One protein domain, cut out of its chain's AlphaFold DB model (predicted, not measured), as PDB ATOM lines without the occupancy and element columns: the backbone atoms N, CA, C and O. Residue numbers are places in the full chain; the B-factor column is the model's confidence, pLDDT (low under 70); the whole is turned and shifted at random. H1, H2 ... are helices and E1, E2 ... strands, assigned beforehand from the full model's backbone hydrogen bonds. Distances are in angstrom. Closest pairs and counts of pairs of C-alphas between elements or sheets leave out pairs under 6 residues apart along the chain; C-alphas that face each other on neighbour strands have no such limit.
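Overview. This is residues 81 to 157 of the 795 residues of the protein "FAD-binding PCMH-type domain-containing protein" of Gonium pectorale (UniProt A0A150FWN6). With little regular structure, this is a small three-stranded slab with H1 over one face and a wide loop, residues 111 to 149, on the side away from H1. The printed part has 77 residues, 21 in named elements, E1, H1, E2, E3; the class is mixed. The sheet, E1 E3 E2, is parallel. It is compact, radius of gyration of the C-alphas 12.6 A, spanning 38 by 28 by 18 A.

Arrangement. Start at E1, residues 87 to 89, parallel to E3, residues 150 to 153; N 89 and O 151, 2.9 A apart, are within hydrogen-bond range. H1, residues 94 to 103, every O i to N i+4 pair within range, is on the sheet, height over the sheet 10.1 A; its closest C-alphas to E3 are Val 97 and Ile 152, 7.3 A. E2, residues 107 to 110, is parallel to E3, with N 110 and O 152 at 2.8 A. E1, H1, E2 form a split strand-helix-strand unit, E3 between its strands, crossover right-handed.

Along the chain. Find E1, 6.4 A long, from C-alpha 87 at (137.284, 138.224, 91.474). H1 spans 14.3 A, E2 and E3 9.6 A each; E3 ends at (144.093, 132.743, 97.516).

Size, cuts and confidence. The farthest C-alphas, Ser 95 and Pro 132, are 38.1 A apart. The printed part has no cut; E2 to E3 is a long link. Residues 125 to 145, among others, have pLDDT under 70.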
ATOM      1  N   CYS A  81     131.523 136.532 101.049       69.19
ATOM      2  CA  CYS A  81     131.843 137.420  99.933       69.19
ATOM      3  C   CYS A  81     130.883 137.183  98.762       69.19
ATOM      4  O   CYS A  81     130.702 136.052  98.302       69.19
ATOM      5  N   ASP A  82     130.346 138.261  98.192       70.38
ATOM      6  CA  ASP A  82     129.608 138.193  96.932       70.38
ATOM      7  C   ASP A  82     130.565 137.925  95.752       70.38
ATOM      8  O   ASP A  82     131.288 138.821  95.300       70.38
ATOM      9  N   ASN A  83     130.509 136.703  95.215       65.44
ATOM     10  CA  ASN A  83     131.253 136.246  94.033       65.44
ATOM     11  C   ASN A  83     130.965 137.042  92.738       65.44
ATOM     12  O   ASN A  83     131.702 136.881  91.765       65.44
ATOM     13  N   SER A  84     129.926 137.887  92.690       65.19
ATOM     14  CA  SER A  84     129.705 138.846  91.589       65.19
ATOM     15  C   SER A  84     130.329 140.225  91.813       65.19
ATOM     16  O   SER A  84     130.421 141.007  90.870       65.19
ATOM     17  N   SER A  85     130.817 140.512  93.023       70.94
ATOM     18  CA  SER A  85     131.545 141.748  93.354       70.94
ATOM     19  C   SER A  85     133.063 141.561  93.474       70.94
ATOM     20  O   SER A  85     133.802 142.527  93.302       70.94
ATOM     21  N   VAL A  86     133.537 140.333  93.735       77.06
ATOM     22  CA  VAL A  86     134.963 140.022  93.937       77.06
ATOM     23  C   VAL A  86     135.453 138.935  92.985       77.06
ATOM     24  O   VAL A  86     134.887 137.846  92.899       77.06
ATOM     25  N   ARG A  87     136.565 139.203  92.295       79.00
ATOM     26  CA  ARG A  87     137.284 138.224  91.474       79.00
ATOM     27  C   ARG A  87     138.091 137.283  92.370       79.00
ATOM     28  O   ARG A  87     138.885 137.745  93.184       79.00
ATOM     29  N   ILE A  88     137.976 135.968  92.172       79.00
ATOM     30  CA  ILE A  88     138.909 135.018  92.796       79.00
ATOM     31  C   ILE A  88     140.110 134.750  91.904       79.00
ATOM     32  O   ILE A  88     139.979 134.247  90.786       79.00
ATOM     33  N   VAL A  89     141.288 135.029  92.454       80.19
ATOM     34  CA  VAL A  89     142.584 134.689  91.877       80.19
ATOM     35  C   VAL A  89     143.173 133.531  92.677       80.19
ATOM     36  O   VAL A  89     143.313 133.609  93.895       80.19
ATOM     37  N   ARG A  90     143.538 132.454  91.981       84.31
ATOM     38  CA  ARG A  90     144.295 131.321  92.530       84.31
ATOM     39  C   ARG A  90     145.685 131.333  91.883       84.31
ATOM     40  O   ARG A  90     145.841 130.718  90.825       84.31
ATOM     41  N   PRO A  91     146.641 132.118  92.416       80.69
ATOM     42  CA  PRO A  91     147.978 132.231  91.840       80.69
ATOM     43  C   PRO A  91     148.674 130.872  91.889       80.69
ATOM     44  O   PRO A  91     148.572 130.172  92.897       80.69
ATOM     45  N   ARG A  92     149.388 130.499  90.824       80.31
ATOM     46  CA  ARG A  92     150.275 129.328  90.833       80.31
ATOM     47  C   ARG A  92     151.705 129.721  91.152       80.31
ATOM     48  O   ARG A  92     152.439 128.875  91.625       80.31
ATOM     49  N   THR A  93     152.092 130.966  90.887       85.31
ATOM     50  CA  THR A  93     153.452 131.501  91.020       85.31
ATOM     51  C   THR A  93     153.439 132.901  91.634       85.31
ATOM     52  O   THR A  93     152.410 133.580  91.650       85.31
ATOM     53  N   LEU A  94     154.604 133.381  92.081       91.06
ATOM     54  CA  LEU A  94     154.775 134.762  92.549       91.06
ATOM     55  C   LEU A  94     154.399 135.791  91.464       91.06
ATOM     56  O   LEU A  94     153.777 136.808  91.769       91.06
ATOM     57  N   SER A  95     154.699 135.490  90.196       91.38
ATOM     58  CA  SER A  95     154.334 136.337  89.053       91.38
ATOM     59  C   SER A  95     152.815 136.496  88.914       91.38
ATOM     60  O   SER A  95     152.341 137.599  88.649       91.38
ATOM     61  N   ASP A  96     152.033 135.446  89.194       88.88
ATOM     62  CA  ASP A  96     150.564 135.527  89.180       88.88
ATOM     63  C   ASP A  96     150.031 136.450  90.286       88.88
ATOM     64  O   ASP A  96     149.067 137.184  90.064       88.88
ATOM     65  N   VAL A  97     150.669 136.457  91.467       93.31
ATOM     66  CA  VAL A  97     150.340 137.401  92.553       93.31
ATOM     67  C   VAL A  97     150.629 138.833  92.101       93.31
ATOM     68  O   VAL A  97     149.768 139.701  92.219       93.31
ATOM     69  N   GLN A  98     151.805 139.083  91.518       96.56
ATOM     70  CA  GLN A  98     152.165 140.402  90.986       96.56
ATOM     71  C   GLN A  98     151.213 140.858  89.871       96.56
ATOM     72  O   GLN A  98     150.780 142.009  89.862       96.56
ATOM     73  N   ALA A  99     150.866 139.969  88.938       91.31
ATOM     74  CA  ALA A  99     149.928 140.248  87.856       91.31
ATOM     75  C   ALA A  99     148.532 140.579  88.400       91.31
ATOM     76  O   ALA A  99     147.927 141.559  87.970       91.31
ATOM     77  N   ALA A 100     148.051 139.831  89.395       88.94
ATOM     78  CA  ALA A 100     146.786 140.111  90.059       88.94
ATOM     79  C   ALA A 100     146.794 141.456  90.798       88.94
ATOM     80  O   ALA A 100     145.831 142.211  90.664       88.94
ATOM     81  N   VAL A 101     147.874 141.794  91.509       94.94
ATOM     82  CA  VAL A 101     148.013 143.094  92.184       94.94
ATOM     83  C   VAL A 101     148.071 144.255  91.187       94.94
ATOM     84  O   VAL A 101     147.475 145.299  91.440       94.94
ATOM     85  N   ARG A 102     148.706 144.092  90.020       94.31
ATOM     86  CA  ARG A 102     148.680 145.119  88.959       94.31
ATOM     87  C   ARG A 102     147.301 145.263  88.317       94.31
ATOM     88  O   ARG A 102     146.865 146.385  88.088       94.31
ATOM     89  N   ALA A 103     146.629 144.147  88.033       89.88
ATOM     90  CA  ALA A 103     145.401 144.126  87.242       89.88
ATOM     91  C   ALA A 103     144.157 144.654  87.974       89.88
ATOM     92  O   ALA A 103     143.233 145.103  87.305       89.88
ATOM     93  N   HIS A 104     144.108 144.584  89.308       88.94
ATOM     94  CA  HIS A 104     142.909 144.893  90.095       88.94
ATOM     95  C   HIS A 104     143.062 146.191  90.892       88.94
ATOM     96  O   HIS A 104     144.132 146.478  91.434       88.94
ATOM     97  N   SER A 105     141.991 146.982  90.980       87.00
ATOM     98  CA  SER A 105     141.962 148.251  91.718       87.00
ATOM     99  C   SER A 105     142.114 148.066  93.227       87.00
ATOM    100  O   SER A 105     142.665 148.937  93.893       87.00
ATOM    101  N   HIS A 106     141.661 146.926  93.747       89.88
ATOM    102  CA  HIS A 106     141.609 146.632  95.171       89.88
ATOM    103  C   HIS A 106     141.822 145.133  95.417       89.88
ATOM    104  O   HIS A 106     141.304 144.302  94.664       89.88
ATOM    105  N   VAL A 107     142.613 144.772  96.429       90.44
ATOM    106  CA  VAL A 107     143.128 143.408  96.613       90.44
ATOM    107  C   VAL A 107     143.137 142.989  98.081       90.44
ATOM    108  O   VAL A 107     143.665 143.698  98.932       90.44
ATOM    109  N   LYS A 108     142.663 141.769  98.365       90.19
ATOM    110  CA  LYS A 108     142.843 141.096  99.661       90.19
ATOM    111  C   LYS A 108     143.612 139.786  99.493       90.19
ATOM    112  O   LYS A 108     143.276 138.968  98.637       90.19
ATOM    113  N   ALA A 109     144.621 139.558 100.330       91.75
ATOM    114  CA  ALA A 109     145.260 138.251 100.464       91.75
ATOM    115  C   ALA A 109     144.399 137.350 101.363       91.75
ATOM    116  O   ALA A 109     144.127 137.707 102.509       91.75
ATOM    117  N   LEU A 110     143.974 136.187 100.862       84.75
ATOM    118  CA  LEU A 110     143.168 135.225 101.611       84.75
ATOM    119  C   LEU A 110     143.969 133.997 102.036       84.75
ATOM    120  O   LEU A 110     144.619 133.332 101.224       84.75
ATOM    121  N   GLY A 111     143.823 133.669 103.317       83.88
ATOM    122  CA  GLY A 111     144.113 132.359 103.885       83.88
ATOM    123  C   GLY A 111     142.838 131.552 104.147       83.88
ATOM    124  O   GLY A 111     141.835 131.719 103.461       83.88
ATOM    125  N   GLY A 112     142.846 130.724 105.195       74.25
ATOM    126  CA  GLY A 112     141.747 129.804 105.541       74.25
ATOM    127  C   GLY A 112     140.465 130.424 106.131       74.25
ATOM    128  O   GLY A 112     139.698 129.712 106.767       74.25
ATOM    129  N   GLY A 113     140.243 131.735 105.996       75.62
ATOM    130  CA  GLY A 113     139.005 132.412 106.425       75.62
ATOM    131  C   GLY A 113     138.783 132.600 107.936       75.62
ATOM    132  O   GLY A 113     137.788 133.191 108.337       75.62
ATOM    133  N   TRP A 114     139.707 132.160 108.792       77.94
ATOM    134  CA  TRP A 114     139.538 132.056 110.253       77.94
ATOM    135  C   TRP A 114     139.421 133.369 111.073       77.94
ATOM    136  O   TRP A 114     139.608 133.344 112.287       77.94
ATOM    137  N   SER A 115     139.163 134.520 110.450       82.56
ATOM    138  CA  SER A 115     138.932 135.793 111.156       82.56
ATOM    139  C   SER A 115     137.444 135.968 111.466       82.56
ATOM    140  O   SER A 115     136.605 135.751 110.594       82.56
ATOM    141  N   TRP A 116     137.100 136.429 112.668       79.62
ATOM    142  CA  TRP A 116     135.744 136.927 112.950       79.62
ATOM    143  C   TRP A 116     135.539 138.349 112.412       79.62
ATOM    144  O   TRP A 116     134.419 138.751 112.119       79.62
ATOM    145  N   ASN A 117     136.622 139.115 112.256       79.62
ATOM    146  CA  ASN A 117     136.566 140.495 111.795       79.62
ATOM    147  C   ASN A 117     136.267 140.548 110.282       79.62
ATOM    148  O   ASN A 117     137.145 140.256 109.464       79.62
ATOM    149  N   GLN A 118     135.026 140.900 109.920       72.44
ATOM    150  CA  GLN A 118     134.477 140.833 108.555       72.44
ATOM    151  C   GLN A 118     135.370 141.472 107.459       72.44
ATOM    152  O   GLN A 118     135.642 140.793 106.465       72.44
ATOM    153  N   PRO A 119     135.904 142.708 107.600       77.50
ATOM    154  CA  PRO A 119     136.712 143.356 106.555       77.50
ATOM    155  C   PRO A 119     138.069 142.687 106.289       77.50
ATOM    156  O   PRO A 119     138.745 142.981 105.300       77.50
ATOM    157  N   PHE A 120     138.501 141.761 107.146       80.62
ATOM    158  CA  PHE A 120     139.722 140.991 106.902       80.62
ATOM    159  C   PHE A 120     139.501 139.823 105.940       80.62
ATOM    160  O   PHE A 120     140.475 139.253 105.455       80.62
ATOM    161  N   PHE A 121     138.246 139.502 105.625       77.19
ATOM    162  CA  PHE A 121     137.893 138.381 104.765       77.19
ATOM    163  C   PHE A 121     137.569 138.767 103.308       77.19
ATOM    164  O   PHE A 121     137.712 137.931 102.419       77.19
ATOM    165  N   CYS A 122     137.150 140.007 103.026       78.19
ATOM    166  CA  CYS A 122     136.637 140.367 101.700       78.19
ATOM    167  C   CYS A 122     137.245 141.643 101.107       78.19
ATOM    168  O   CYS A 122     137.295 142.674 101.769       78.19
ATOM    169  N   ALA A 123     137.628 141.587  99.826       80.00
ATOM    170  CA  ALA A 123     138.016 142.748  99.017       80.00
ATOM    171  C   ALA A 123     136.830 143.644  98.592       80.00
ATOM    172  O   ALA A 123     137.024 144.623  97.884       80.00
ATOM    173  N   SER A 124     135.588 143.325  98.962       73.81
ATOM    174  CA  SER A 124     134.447 144.215  98.732       73.81
ATOM    175  C   SER A 124     133.579 144.338  99.977       73.81
ATOM    176  O   SER A 124     133.587 143.471 100.852       73.81
ATOM    177  N   ASN A 125     132.742 145.375 100.010       61.31
ATOM    178  CA  ASN A 125     131.704 145.583 101.026       61.31
ATOM    179  C   ASN A 125     130.517 144.604 100.855       61.31
ATOM    180  O   ASN A 125     129.388 144.930 101.219       61.31
ATOM    181  N   GLY A 126     130.743 143.433 100.248       53.81
ATOM    182  CA  GLY A 126     129.726 142.438  99.929       53.81
ATOM    183  C   GLY A 126     129.105 141.822 101.179       53.81
ATOM    184  O   GLY A 126     129.562 140.793 101.662       53.81
ATOM    185  N   SER A 127     128.032 142.433 101.672       47.00
ATOM    186  CA  SER A 127     127.171 141.919 102.735       47.00
ATOM    187  C   SER A 127     126.042 141.054 102.163       47.00
ATOM    188  O   SER A 127     124.859 141.379 102.270       47.00
ATOM    189  N   MET A 128     126.392 139.917 101.554       45.94
ATOM    190  CA  MET A 128     125.393 138.862 101.363       45.94
ATOM    191  C   MET A 128     125.123 138.216 102.729       45.94
ATOM    192  O   MET A 128     126.072 137.725 103.346       45.94
ATOM    193  N   PRO A 129     123.870 138.201 103.227       42.19
ATOM    194  CA  PRO A 129     123.555 137.435 104.423       42.19
ATOM    195  C   PRO A 129     123.861 135.954 104.155       42.19
ATOM    196  O   PRO A 129     123.589 135.469 103.048       42.19
ATOM    197  N   PRO A 130     124.418 135.227 105.134       42.66
ATOM    198  CA  PRO A 130     124.746 133.827 104.954       42.66
ATOM    199  C   PRO A 130     123.461 133.036 104.710       42.66
ATOM    200  O   PRO A 130     122.465 133.184 105.426       42.66
ATOM    201  N   MET A 131     123.464 132.197 103.675       41.19
ATOM    202  CA  MET A 131     122.363 131.265 103.453       41.19
ATOM    203  C   MET A 131     122.390 130.200 104.566       41.19
ATOM    204  O   MET A 131     123.480 129.789 104.966       41.19
ATOM    205  N   PRO A 132     121.234 129.715 105.072       35.66
ATOM    206  CA  PRO A 132     121.188 128.755 106.187       35.66
ATOM    207  C   PRO A 132     121.895 127.410 105.949       35.66
ATOM    208  O   PRO A 132     122.011 126.611 106.874       35.66
ATOM    209  N   ASP A 133     122.309 127.141 104.713       36.41
ATOM    210  CA  ASP A 133     123.012 125.945 104.254       36.41
ATOM    211  C   ASP A 133     124.515 126.176 103.990       36.41
ATOM    212  O   ASP A 133     125.221 125.222 103.671       36.41
ATOM    213  N   GLY A 134     125.016 127.409 104.135       35.69
ATOM    214  CA  GLY A 134     126.409 127.764 103.851       35.69
ATOM    215  C   GLY A 134     126.755 127.827 102.360       35.69
ATOM    216  O   GLY A 134     127.932 127.812 102.017       35.69
ATOM    217  N   PHE A 135     125.775 127.894 101.450       37.66
ATOM    218  CA  PHE A 135     126.046 127.969 100.012       37.66
ATOM    219  C   PHE A 135     125.729 129.348  99.428       37.66
ATOM    220  O   PHE A 135     124.589 129.817  99.423       37.66
ATOM    221  N   SER A 136     126.737 129.994  98.837       45.56
ATOM    222  CA  SER A 136     126.512 131.169  97.993       45.56
ATOM    223  C   SER A 136     125.671 130.767  96.776       45.56
ATOM    224  O   SER A 136     126.118 129.973  95.946       45.56
ATOM    225  N   ARG A 137     124.474 131.346  96.608       42.09
ATOM    226  CA  ARG A 137     123.761 131.250  95.322       42.09
ATOM    227  C   ARG A 137     124.664 131.799  94.208       42.09
ATOM    228  O   ARG A 137     125.220 132.885  94.390       42.09
ATOM    229  N   PRO A 138     124.775 131.128  93.045       45.84
ATOM    230  CA  PRO A 138     125.371 131.736  91.864       45.84
ATOM    231  C   PRO A 138     124.624 133.033  91.546       45.84
ATOM    232  O   PRO A 138     123.417 133.018  91.296       45.84
ATOM    233  N   SER A 139     125.328 134.161  91.609       50.28
ATOM    234  CA  SER A 139     124.739 135.460  91.299       50.28
ATOM    235  C   SER A 139     124.326 135.504  89.831       50.28
ATOM    236  O   SER A 139     125.116 135.191  88.939       50.28
ATOM    237  N   SER A 140     123.099 135.947  89.565       49.22
ATOM    238  CA  SER A 140     122.583 136.146  88.207       49.22
ATOM    239  C   SER A 140     123.227 137.331  87.472       49.22
ATOM    240  O   SER A 140     122.909 137.567  86.310       49.22
ATOM    241  N   ARG A 141     124.127 138.080  88.127       55.16
ATOM    242  CA  ARG A 141     124.748 139.311  87.604       55.16
ATOM    243  C   ARG A 141     125.993 139.087  86.737       55.16
ATOM    244  O   ARG A 141     126.541 140.055  86.222       55.16
ATOM    245  N   GLY A 142     126.431 137.840  86.555       50.78
ATOM    246  CA  GLY A 142     127.658 137.522  85.818       50.78
ATOM    247  C   GLY A 142     128.940 137.778  86.631       50.78
ATOM    248  O   GLY A 142     128.871 138.016  87.839       50.78
ATOM    249  N   PRO A 143     130.125 137.659  86.002       58.16
ATOM    250  CA  PRO A 143     131.402 137.874  86.677       58.16
ATOM    251  C   PRO A 143     131.633 139.363  87.002       58.16
ATOM    252  O   PRO A 143     131.162 140.225  86.259       58.16
ATOM    253  N   PRO A 144     132.416 139.678  88.052       64.81
ATOM    254  CA  PRO A 144     132.792 141.053  88.377       64.81
ATOM    255  C   PRO A 144     133.552 141.720  87.215       64.81
ATOM    256  O   PRO A 144     134.260 141.026  86.468       64.81
ATOM    257  N   PRO A 145     133.441 143.055  87.066       68.06
ATOM    258  CA  PRO A 145     134.063 143.788  85.968       68.06
ATOM    259  C   PRO A 145     135.594 143.620  85.955       68.06
ATOM    260  O   PRO A 145     136.212 143.510  87.022       68.06
ATOM    261  N   PRO A 146     136.235 143.616  84.767       74.00
ATOM    262  CA  PRO A 146     137.689 143.552  84.653       74.00
ATOM    263  C   PRO A 146     138.371 144.645  85.482       74.00
ATOM    264  O   PRO A 146     138.006 145.814  85.398       74.00
ATOM    265  N   GLY A 147     139.350 144.251  86.294       76.19
ATOM    266  CA  GLY A 147     140.090 145.160  87.169       76.19
ATOM    267  C   GLY A 147     139.343 145.669  88.405       76.19
ATOM    268  O   GLY A 147     139.884 146.514  89.114       76.19
ATOM    269  N   GLY A 148     138.147 145.148  88.707       81.31
ATOM    270  CA  GLY A 148     137.469 145.364  89.991       81.31
ATOM    271  C   GLY A 148     138.174 144.682  91.181       81.31
ATOM    272  O   GLY A 148     139.314 144.237  91.051       81.31
ATOM    273  N   PRO A 149     137.516 144.565  92.347       85.62
ATOM    274  CA  PRO A 149     138.119 143.961  93.532       85.62
ATOM    275  C   PRO A 149     138.508 142.489  93.356       85.62
ATOM    276  O   PRO A 149     137.784 141.722  92.715       85.62
ATOM    277  N   ALA A 150     139.613 142.067  93.977       84.56
ATOM    278  CA  ALA A 150     140.092 140.688  93.922       84.56
ATOM    279  C   ALA A 150     140.539 140.116  95.274       84.56
ATOM    280  O   ALA A 150     141.275 140.737  96.036       84.56
ATOM    281  N   ASN A 151     140.172 138.861  95.510       85.81
ATOM    282  CA  ASN A 151     140.684 138.034  96.595       85.81
ATOM    283  C   ASN A 151     141.734 137.068  96.012       85.81
ATOM    284  O   ASN A 151     141.420 136.255  95.133       85.81
ATOM    285  N   ILE A 152     142.975 137.152  96.493       87.56
ATOM    286  CA  ILE A 152     144.100 136.302  96.080       87.56
ATOM    287  C   ILE A 152     144.266 135.172  97.095       87.56
ATOM    288  O   ILE A 152     144.599 135.407  98.254       87.56
ATOM    289  N   VAL A 153     144.042 133.935  96.662       86.00
ATOM    290  CA  VAL A 153     144.093 132.743  97.516       86.00
ATOM    291  C   VAL A 153     145.543 132.295  97.706       86.00
ATOM    292  O   VAL A 153     146.098 131.586  96.871       86.00
ATOM    293  N   MET A 154     146.168 132.676  98.819       88.94
ATOM    294  CA  MET A 154     147.610 132.468  99.022       88.94
ATOM    295  C   MET A 154     148.010 131.000  99.203       88.94
ATOM    296  O   MET A 154     149.161 130.645  98.970       88.94
ATOM    297  N   GLN A 155     147.064 130.125  99.554       84.19
ATOM    298  CA  GLN A 155     147.304 128.683  99.695       84.19
ATOM    299  C   GLN A 155     147.699 127.998  98.371       84.19
ATOM    300  O   GLN A 155     148.312 126.929  98.407       84.19
ATOM    301  N   THR A 156     147.373 128.584  97.207       81.44
ATOM    302  CA  THR A 156     147.648 127.959  95.897       81.44
ATOM    303  C   THR A 156     149.038 128.243  95.324       81.44
ATOM    304  O   THR A 156     149.395 127.648  94.309       81.44
ATOM    305  N   LEU A 157     149.823 129.121  95.962       81.69
ATOM    306  CA  LEU A 157     151.151 129.534  95.502       81.69
ATOM    307  C   LEU A 157     152.122 128.342  95.429       81.69
ATOM    308  O   LEU A 157     152.180 127.544  96.362       81.69
TER     309      LEU A 157